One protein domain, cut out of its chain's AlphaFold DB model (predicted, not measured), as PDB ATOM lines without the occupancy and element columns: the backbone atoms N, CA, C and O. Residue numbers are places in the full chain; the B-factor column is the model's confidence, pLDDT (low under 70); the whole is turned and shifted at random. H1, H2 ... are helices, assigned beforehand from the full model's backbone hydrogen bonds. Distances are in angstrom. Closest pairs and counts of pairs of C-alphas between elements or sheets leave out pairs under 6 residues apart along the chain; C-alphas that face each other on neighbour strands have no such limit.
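AT A GLANCE: This is residues 5 to 60 of the 68 residues of an uncharacterized protein of Planctomycetes bacterium (UniProt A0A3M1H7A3). Two helices, H1 and H3, run the same way side by side, and H2 crosses slantwise over one side of the pair, running back from the end of H1 toward H3; the three centres make a triangle. A long loop, residues 31 to 44, leads round the end where H1 and H3 begin. You have 56 printed residues with three named helices, H1, H2 and H3 in chain order, and no named strand: the class is all helix. The whole is compact, with a radius of gyration of the C-alphas of 10.1 A, and elongated in outline, spanning 28 by 18 by 15 A.

HOW THE PARTS SIT: Start with H1, residues 5 to 15, and go on to H2, residues 19 to 30: they form a helical hairpin and touch, closest at the C-alphas of Lys 13 and Thr 19, 5.4 A apart. H2 touches H1 with residues 19 to 23 alone, at a steep tilt of 40 degrees, opposite ways. Next look at H3, residues 45 to 59, which touches H2; their closest C-alphas, of Ile 26 and Ala 54, are 5.5 A apart. These two run opposite ways at a steep tilt of 50 degrees. H1 and H3 touch, closest at the C-alphas of Leu 5 and Glu 48, 6.2 A apart, and run the same way at a shallow tilt of 10 degrees. The helix packing is mostly crossed, but only just: 1 of the 3 pairs is at a shallow tilt. In H1, H2 and H3 every O i to N i+4 pair is within hydrogen-bond range.

IN THESE COORDINATES: Find C-alpha 5 at (15.286, 14.586, -8.680); from there H1 runs 15.6 A to C-alpha 15. H2 begins at C-alpha 19, (6.558, 2.229, -14.519), and measures 16.3 A to C-alpha 30. H3, the longest, runs 20.8 A from C-alpha 45 to C-alpha 59 at (4.135, 10.939, -20.348).

THE WHOLE: The C-alphas farthest apart, of Ser 40 and Lys 60, are 28.5 A apart. The printed part has no cut; the link from H1 to H2 is tight, and that from H2 to H3 is long, with 14 residues. In this predicted model the mean pLDDT of the printed part is 74.2; look for values under 70 at residues 16 to 17 and 36 to 43.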
ATOM      1  N   LEU A   5      15.161  15.627  -7.656       70.19
ATOM      2  CA  LEU A   5      15.286  14.586  -8.680       70.19
ATOM      3  C   LEU A   5      14.568  13.292  -8.269       70.19
ATOM      4  O   LEU A   5      13.845  12.700  -9.067       70.19
ATOM      5  N   LYS A   6      14.675  12.896  -6.995       71.19
ATOM      6  CA  LYS A   6      13.948  11.734  -6.475       71.19
ATOM      7  C   LYS A   6      12.429  11.945  -6.501       71.19
ATOM      8  O   LYS A   6      11.716  11.056  -6.952       71.19
ATOM      9  N   LYS A   7      11.929  13.128  -6.109       74.69
ATOM     10  CA  LYS A   7      10.493  13.465  -6.201       74.69
ATOM     11  C   LYS A   7       9.959  13.353  -7.636       74.69
ATOM     12  O   LYS A   7       8.839  12.890  -7.823       74.69
ATOM     13  N   LEU A   8      10.747  13.743  -8.643       72.94
ATOM     14  CA  LEU A   8      10.392  13.590 -10.060       72.94
ATOM     15  C   LEU A   8      10.258  12.116 -10.458       72.94
ATOM     16  O   LEU A   8       9.270  11.729 -11.079       72.94
ATOM     17  N   VAL A   9      11.228  11.289 -10.070       74.44
ATOM     18  CA  VAL A   9      11.202   9.844 -10.341       74.44
ATOM     19  C   VAL A   9      10.028   9.172  -9.620       74.44
ATOM     20  O   VAL A   9       9.311   8.382 -10.232       74.44
ATOM     21  N   ASP A  10       9.776   9.522  -8.357       77.75
ATOM     22  CA  ASP A  10       8.631   9.012  -7.594       77.75
ATOM     23  C   ASP A  10       7.292   9.476  -8.194       77.75
ATOM     24  O   ASP A  10       6.343   8.695  -8.261       77.75
ATOM     25  N   PHE A  11       7.213  10.701  -8.724       77.06
ATOM     26  CA  PHE A  11       6.028  11.196  -9.432       77.06
ATOM     27  C   PHE A  11       5.730  10.378 -10.694       77.06
ATOM     28  O   PHE A  11       4.581  10.002 -10.929       77.06
ATOM     29  N   VAL A  12       6.757  10.073 -11.491       75.88
ATOM     30  CA  VAL A  12       6.634   9.200 -12.669       75.88
ATOM     31  C   VAL A  12       6.200   7.802 -12.252       75.88
ATOM     32  O   VAL A  12       5.368   7.192 -12.924       75.88
ATOM     33  N   LYS A  13       6.740   7.303 -11.133       75.25
ATOM     34  CA  LYS A  13       6.380   5.989 -10.604       75.25
ATOM     35  C   LYS A  13       4.918   5.914 -10.177       75.25
ATOM     36  O   LYS A  13       4.249   4.935 -10.488       75.25
ATOM     37  N   ALA A  14       4.418   6.958  -9.526       77.81
ATOM     38  CA  ALA A  14       3.037   7.035  -9.068       77.81
ATOM     39  C   ALA A  14       2.023   7.247 -10.207       77.81
ATOM     40  O   ALA A  14       0.896   6.772 -10.111       77.81
ATOM     41  N   ASN A  15       2.406   7.946 -11.282       73.69
ATOM     42  CA  ASN A  15       1.494   8.324 -12.370       73.69
ATOM     43  C   ASN A  15       1.632   7.472 -13.643       73.69
ATOM     44  O   ASN A  15       1.017   7.797 -14.658       73.69
ATOM     45  N   SER A  16       2.430   6.401 -13.630       65.81
ATOM     46  CA  SER A  16       2.570   5.510 -14.785       65.81
ATOM     47  C   SER A  16       2.162   4.079 -14.466       65.81
ATOM     48  O   SER A  16       2.725   3.432 -13.583       65.81
ATOM     49  N   THR A  17       1.238   3.548 -15.267       67.50
ATOM     50  CA  THR A  17       0.826   2.138 -15.242       67.50
ATOM     51  C   THR A  17       1.966   1.202 -15.651       67.50
ATOM     52  O   THR A  17       2.064   0.086 -15.152       67.50
ATOM     53  N   PHE A  18       2.855   1.658 -16.542       72.38
ATOM     54  CA  PHE A  18       4.016   0.901 -17.022       72.38
ATOM     55  C   PHE A  18       5.306   1.557 -16.552       72.38
ATOM     56  O   PHE A  18       6.129   2.029 -17.338       72.38
ATOM     57  N   THR A  19       5.474   1.564 -15.238       74.94
ATOM     58  CA  THR A  19       6.558   2.229 -14.519       74.94
ATOM     59  C   THR A  19       7.935   1.919 -15.097       74.94
ATOM     60  O   THR A  19       8.673   2.837 -15.441       74.94
ATOM     61  N   ASN A  20       8.257   0.641 -15.307       77.00
ATOM     62  CA  ASN A  20       9.554   0.231 -15.856       77.00
ATOM     63  C   ASN A  20       9.787   0.743 -17.284       77.00
ATOM     64  O   ASN A  20      10.889   1.174 -17.609       77.00
ATOM     65  N   LEU A  21       8.751   0.744 -18.130       76.12
ATOM     66  CA  LEU A  21       8.849   1.215 -19.514       76.12
ATOM     67  C   LEU A  21       9.016   2.738 -19.571       76.12
ATOM     68  O   LEU A  21       9.808   3.260 -20.354       76.12
ATOM     69  N   THR A  22       8.263   3.458 -18.739       77.25
ATOM     70  CA  THR A  22       8.326   4.917 -18.652       77.25
ATOM     71  C   THR A  22       9.676   5.367 -18.116       77.25
ATOM     72  O   THR A  22      10.292   6.247 -18.711       77.25
ATOM     73  N   LEU A  23      10.170   4.723 -17.057       78.69
ATOM     74  CA  LEU A  23      11.487   5.014 -16.503       78.69
ATOM     75  C   LEU A  23      12.587   4.723 -17.520       78.69
ATOM     76  O   LEU A  23      13.384   5.610 -17.784       78.69
ATOM     77  N   ALA A  24      12.569   3.560 -18.179       78.69
ATOM     78  CA  ALA A  24      13.551   3.228 -19.210       78.69
ATOM     79  C   ALA A  24      13.550   4.237 -20.373       78.69
ATOM     80  O   ALA A  24      14.608   4.627 -20.866       78.69
ATOM     81  N   ARG A  25      12.373   4.718 -20.797       80.25
ATOM     82  CA  ARG A  25      12.262   5.762 -21.829       80.25
ATOM     83  C   ARG A  25      12.838   7.101 -21.385       80.25
ATOM     84  O   ARG A  25      13.460   7.787 -22.195       80.25
ATOM     85  N   ILE A  26      12.621   7.482 -20.131       80.38
ATOM     86  CA  ILE A  26      13.201   8.704 -19.578       80.38
ATOM     87  C   ILE A  26      14.717   8.528 -19.428       80.38
ATOM     88  O   ILE A  26      15.448   9.411 -19.870       80.38
ATOM     89  N   SER A  27      15.196   7.381 -18.931       81.56
ATOM     90  CA  SER A  27      16.627   7.058 -18.845       81.56
ATOM     91  C   SER A  27      17.312   7.192 -20.210       81.56
ATOM     92  O   SER A  27      18.344   7.847 -20.334       81.56
ATOM     93  N   LEU A  28      16.687   6.664 -21.269       80.00
ATOM     94  CA  LEU A  28      17.182   6.788 -22.644       80.00
ATOM     95  C   LEU A  28      17.245   8.242 -23.137       80.00
ATOM     96  O   LEU A  28      18.183   8.601 -23.841       80.00
ATOM     97  N   LYS A  29      16.269   9.085 -22.783       79.06
ATOM     98  CA  LYS A  29      16.251  10.503 -23.187       79.06
ATOM     99  C   LYS A  29      17.263  11.354 -22.432       79.06
ATOM    100  O   LYS A  29      17.837  12.270 -23.013       79.06
ATOM    101  N   VAL A  30      17.448  11.085 -21.144       78.12
ATOM    102  CA  VAL A  30      18.402  11.824 -20.311       78.12
ATOM    103  C   VAL A  30      19.832  11.313 -20.544       78.12
ATOM    104  O   VAL A  30      20.787  12.050 -20.308       78.12
ATOM    105  N   GLY A  31      19.989  10.097 -21.080       77.44
ATOM    106  CA  GLY A  31      21.291   9.467 -21.311       77.44
ATOM    107  C   GLY A  31      21.937   8.956 -20.023       77.44
ATOM    108  O   GLY A  31      23.146   8.768 -19.972       77.44
ATOM    109  N   MET A  32      21.136   8.760 -18.976       75.94
ATOM    110  CA  MET A  32      21.565   8.266 -17.671       75.94
ATOM    111  C   MET A  32      20.475   7.371 -17.101       75.94
ATOM    112  O   MET A  32      19.295   7.596 -17.380       75.94
ATOM    113  N   ASP A  33      20.835   6.389 -16.280       75.12
ATOM    114  CA  ASP A  33      19.811   5.599 -15.616       75.12
ATOM    115  C   ASP A  33      19.178   6.399 -14.471       75.12
ATOM    116  O   ASP A  33      19.780   6.633 -13.423       75.12
ATOM    117  N   ILE A  34      17.932   6.833 -14.665       73.25
ATOM    118  CA  ILE A  34      17.205   7.591 -13.646       73.25
ATOM    119  C   ILE A  34      16.775   6.732 -12.447       73.25
ATOM    120  O   ILE A  34      16.339   7.287 -11.441       73.25
ATOM    121  N   ASN A  35      16.912   5.400 -12.505       70.25
ATOM    122  CA  ASN A  35      16.757   4.546 -11.323       70.25
ATOM    123  C   ASN A  35      17.931   4.653 -10.342       70.25
ATOM    124  O   ASN A  35      17.747   4.362  -9.160       70.25
ATOM    125  N   GLU A  36      19.103   5.096 -10.799       69.50
ATOM    126  CA  GLU A  36      20.265   5.338  -9.935       69.50
ATOM    127  C   GLU A  36      20.204   6.707  -9.241       69.50
ATOM    128  O   GLU A  36      21.012   7.005  -8.358       69.50
ATOM    129  N   ILE A  37      19.214   7.540  -9.587       69.38
ATOM    130  CA  ILE A  37      18.948   8.797  -8.890       69.38
ATOM    131  C   ILE A  37      18.426   8.475  -7.489       69.38
ATOM    132  O   ILE A  37      17.291   8.034  -7.291       69.38
ATOM    133  N   THR A  38      19.264   8.742  -6.495       62.97
ATOM    134  CA  THR A  38      18.950   8.547  -5.082       62.97
ATOM    135  C   THR A  38      18.848   9.893  -4.371       62.97
ATOM    136  O   THR A  38      19.140  10.949  -4.925       62.97
ATOM    137  N   ALA A  39      18.439   9.876  -3.100       58.59
ATOM    138  CA  ALA A  39      18.416  11.080  -2.267       58.59
ATOM    139  C   ALA A  39      19.817  11.676  -2.015       58.59
ATOM    140  O   ALA A  39      19.917  12.730  -1.402       58.59
ATOM    141  N   SER A  40      20.885  11.011  -2.460       58.06
ATOM    142  CA  SER A  40      22.267  11.481  -2.359       58.06
ATOM    143  C   SER A  40      22.786  12.092  -3.661       58.06
ATOM    144  O   SER A  40      23.882  12.649  -3.659       58.06
ATOM    145  N   THR A  41      22.030  12.006  -4.761       63.03
ATOM    146  CA  THR A  41      22.412  12.635  -6.027       63.03
ATOM    147  C   THR A  41      22.330  14.158  -5.863       63.03
ATOM    148  O   THR A  41      21.276  14.652  -5.449       63.03
ATOM    149  N   PRO A  42      23.418  14.910  -6.125       62.66
ATOM    150  CA  PRO A  42      23.390  16.366  -6.051       62.66
ATOM    151  C   PRO A  42      22.314  16.922  -6.994       62.66
ATOM    152  O   PRO A  42      22.123  16.419  -8.101       62.66
ATOM    153  N   ASP A  43      21.564  17.928  -6.530       64.19
ATOM    154  CA  ASP A  43      20.548  18.584  -7.356       64.19
ATOM    155  C   ASP A  43      21.246  19.443  -8.417       64.19
ATOM    156  O   ASP A  43      21.539  20.620  -8.200       64.19
ATOM    157  N   ASP A  44      21.515  18.840  -9.570       71.12
ATOM    158  CA  ASP A  44      21.975  19.554 -10.752       71.12
ATOM    159  C   ASP A  44      20.771  20.187 -11.470       71.12
ATOM    160  O   ASP A  44      19.926  19.469 -12.018       71.12
ATOM    161  N   PRO A  45      20.667  21.527 -11.527       72.25
ATOM    162  CA  PRO A  45      19.525  22.205 -12.143       72.25
ATOM    163  C   PRO A  45      19.408  21.931 -13.651       72.25
ATOM    164  O   PRO A  45      18.320  22.029 -14.222       72.25
ATOM    165  N   GLU A  46      20.509  21.570 -14.314       77.06
ATOM    166  CA  GLU A  46      20.496  21.126 -15.710       77.06
ATOM    167  C   GLU A  46      19.907  19.722 -15.871       77.06
ATOM    168  O   GLU A  46      19.101  19.493 -16.778       77.06
ATOM    169  N   LEU A  47      20.263  18.793 -14.976       72.69
ATOM    170  CA  LEU A  47      19.682  17.451 -14.956       72.69
ATOM    171  C   LEU A  47      18.202  17.503 -14.587       72.69
ATOM    172  O   LEU A  47      17.403  16.825 -15.226       72.69
ATOM    173  N   GLU A  48      17.812  18.360 -13.641       74.81
ATOM    174  CA  GLU A  48      16.412  18.561 -13.258       74.81
ATOM    175  C   GLU A  48      15.564  19.011 -14.458       74.81
ATOM    176  O   GLU A  48      14.530  18.408 -14.753       74.81
ATOM    177  N   LYS A  49      16.033  20.010 -15.219       79.06
ATOM    178  CA  LYS A  49      15.355  20.476 -16.440       79.06
ATOM    179  C   LYS A  49      15.243  19.379 -17.497       79.06
ATOM    180  O   LYS A  49      14.162  19.197 -18.060       79.06
ATOM    181  N   LYS A  50      16.326  18.632 -17.747       80.25
ATOM    182  CA  LYS A  50      16.321  17.503 -18.693       80.25
ATOM    183  C   LYS A  50      15.345  16.411 -18.264       80.25
ATOM    184  O   LYS A  50      14.596  15.918 -19.104       80.25
ATOM    185  N   LEU A  51      15.303  16.078 -16.972       77.69
ATOM    186  CA  LEU A  51      14.353  15.110 -16.428       77.69
ATOM    187  C   LEU A  51      12.917  15.583 -16.627       77.69
ATOM    188  O   LEU A  51      12.104  14.841 -17.163       77.69
ATOM    189  N   ILE A  52      12.602  16.822 -16.239       79.25
ATOM    190  CA  ILE A  52      11.257  17.393 -16.389       79.25
ATOM    191  C   ILE A  52      10.820  17.356 -17.854       79.25
ATOM    192  O   ILE A  52       9.684  16.985 -18.153       79.25
ATOM    193  N   GLN A  53      11.712  17.722 -18.773       81.12
ATOM    194  CA  GLN A  53      11.416  17.719 -20.200       81.12
ATOM    195  C   GLN A  53      11.193  16.298 -20.732       81.12
ATOM    196  O   GLN A  53      10.189  16.049 -21.398       81.12
ATOM    197  N   ALA A  54      12.054  15.348 -20.369       80.62
ATOM    198  CA  ALA A  54      11.886  13.948 -20.745       80.62
ATOM    199  C   ALA A  54      10.595  13.346 -20.165       80.62
ATOM    200  O   ALA A  54       9.893  12.615 -20.860       80.62
ATOM    201  N   ILE A  55      10.231  13.694 -18.928       79.50
ATOM    202  CA  ILE A  55       8.975  13.281 -18.292       79.50
ATOM    203  C   ILE A  55       7.773  13.825 -19.065       79.50
ATOM    204  O   ILE A  55       6.878  13.053 -19.403       79.50
ATOM    205  N   LYS A  56       7.767  15.122 -19.407       79.50
ATOM    206  CA  LYS A  56       6.705  15.732 -20.225       79.50
ATOM    207  C   LYS A  56       6.523  15.008 -21.553       79.50
ATOM    208  O   LYS A  56       5.399  14.691 -21.929       79.50
ATOM    209  N   GLU A  57       7.620  14.704 -22.239       80.44
ATOM    210  CA  GLU A  57       7.581  14.047 -23.545       80.44
ATOM    211  C   GLU A  57       7.136  12.584 -23.461       80.44
ATOM    212  O   GLU A  57       6.307  12.142 -24.255       80.44
ATOM    213  N   VAL A  58       7.664  11.818 -22.501       76.12
ATOM    214  CA  VAL A  58       7.348  10.388 -22.361       76.12
ATOM    215  C   VAL A  58       5.928  10.184 -21.847       76.12
ATOM    216  O   VAL A  58       5.233   9.286 -22.321       76.12
ATOM    217  N   MET A  59       5.486  11.013 -20.903       73.88
ATOM    218  CA  MET A  59       4.135  10.939 -20.348       73.88
ATOM    219  C   MET A  59       3.105  11.718 -21.177       73.88
ATOM    220  O   MET A  59       1.922  11.667 -20.854       73.88
ATOM    221  N   LYS A  60       3.529  12.424 -22.239       71.44
ATOM    222  CA  LYS A  60       2.695  13.356 -23.021       71.44
ATOM    223  C   LYS A  60       1.930  14.352 -22.134       71.44
ATOM    224  O   LYS A  60       0.788  14.699 -22.416       71.44
TER     225      LYS A  60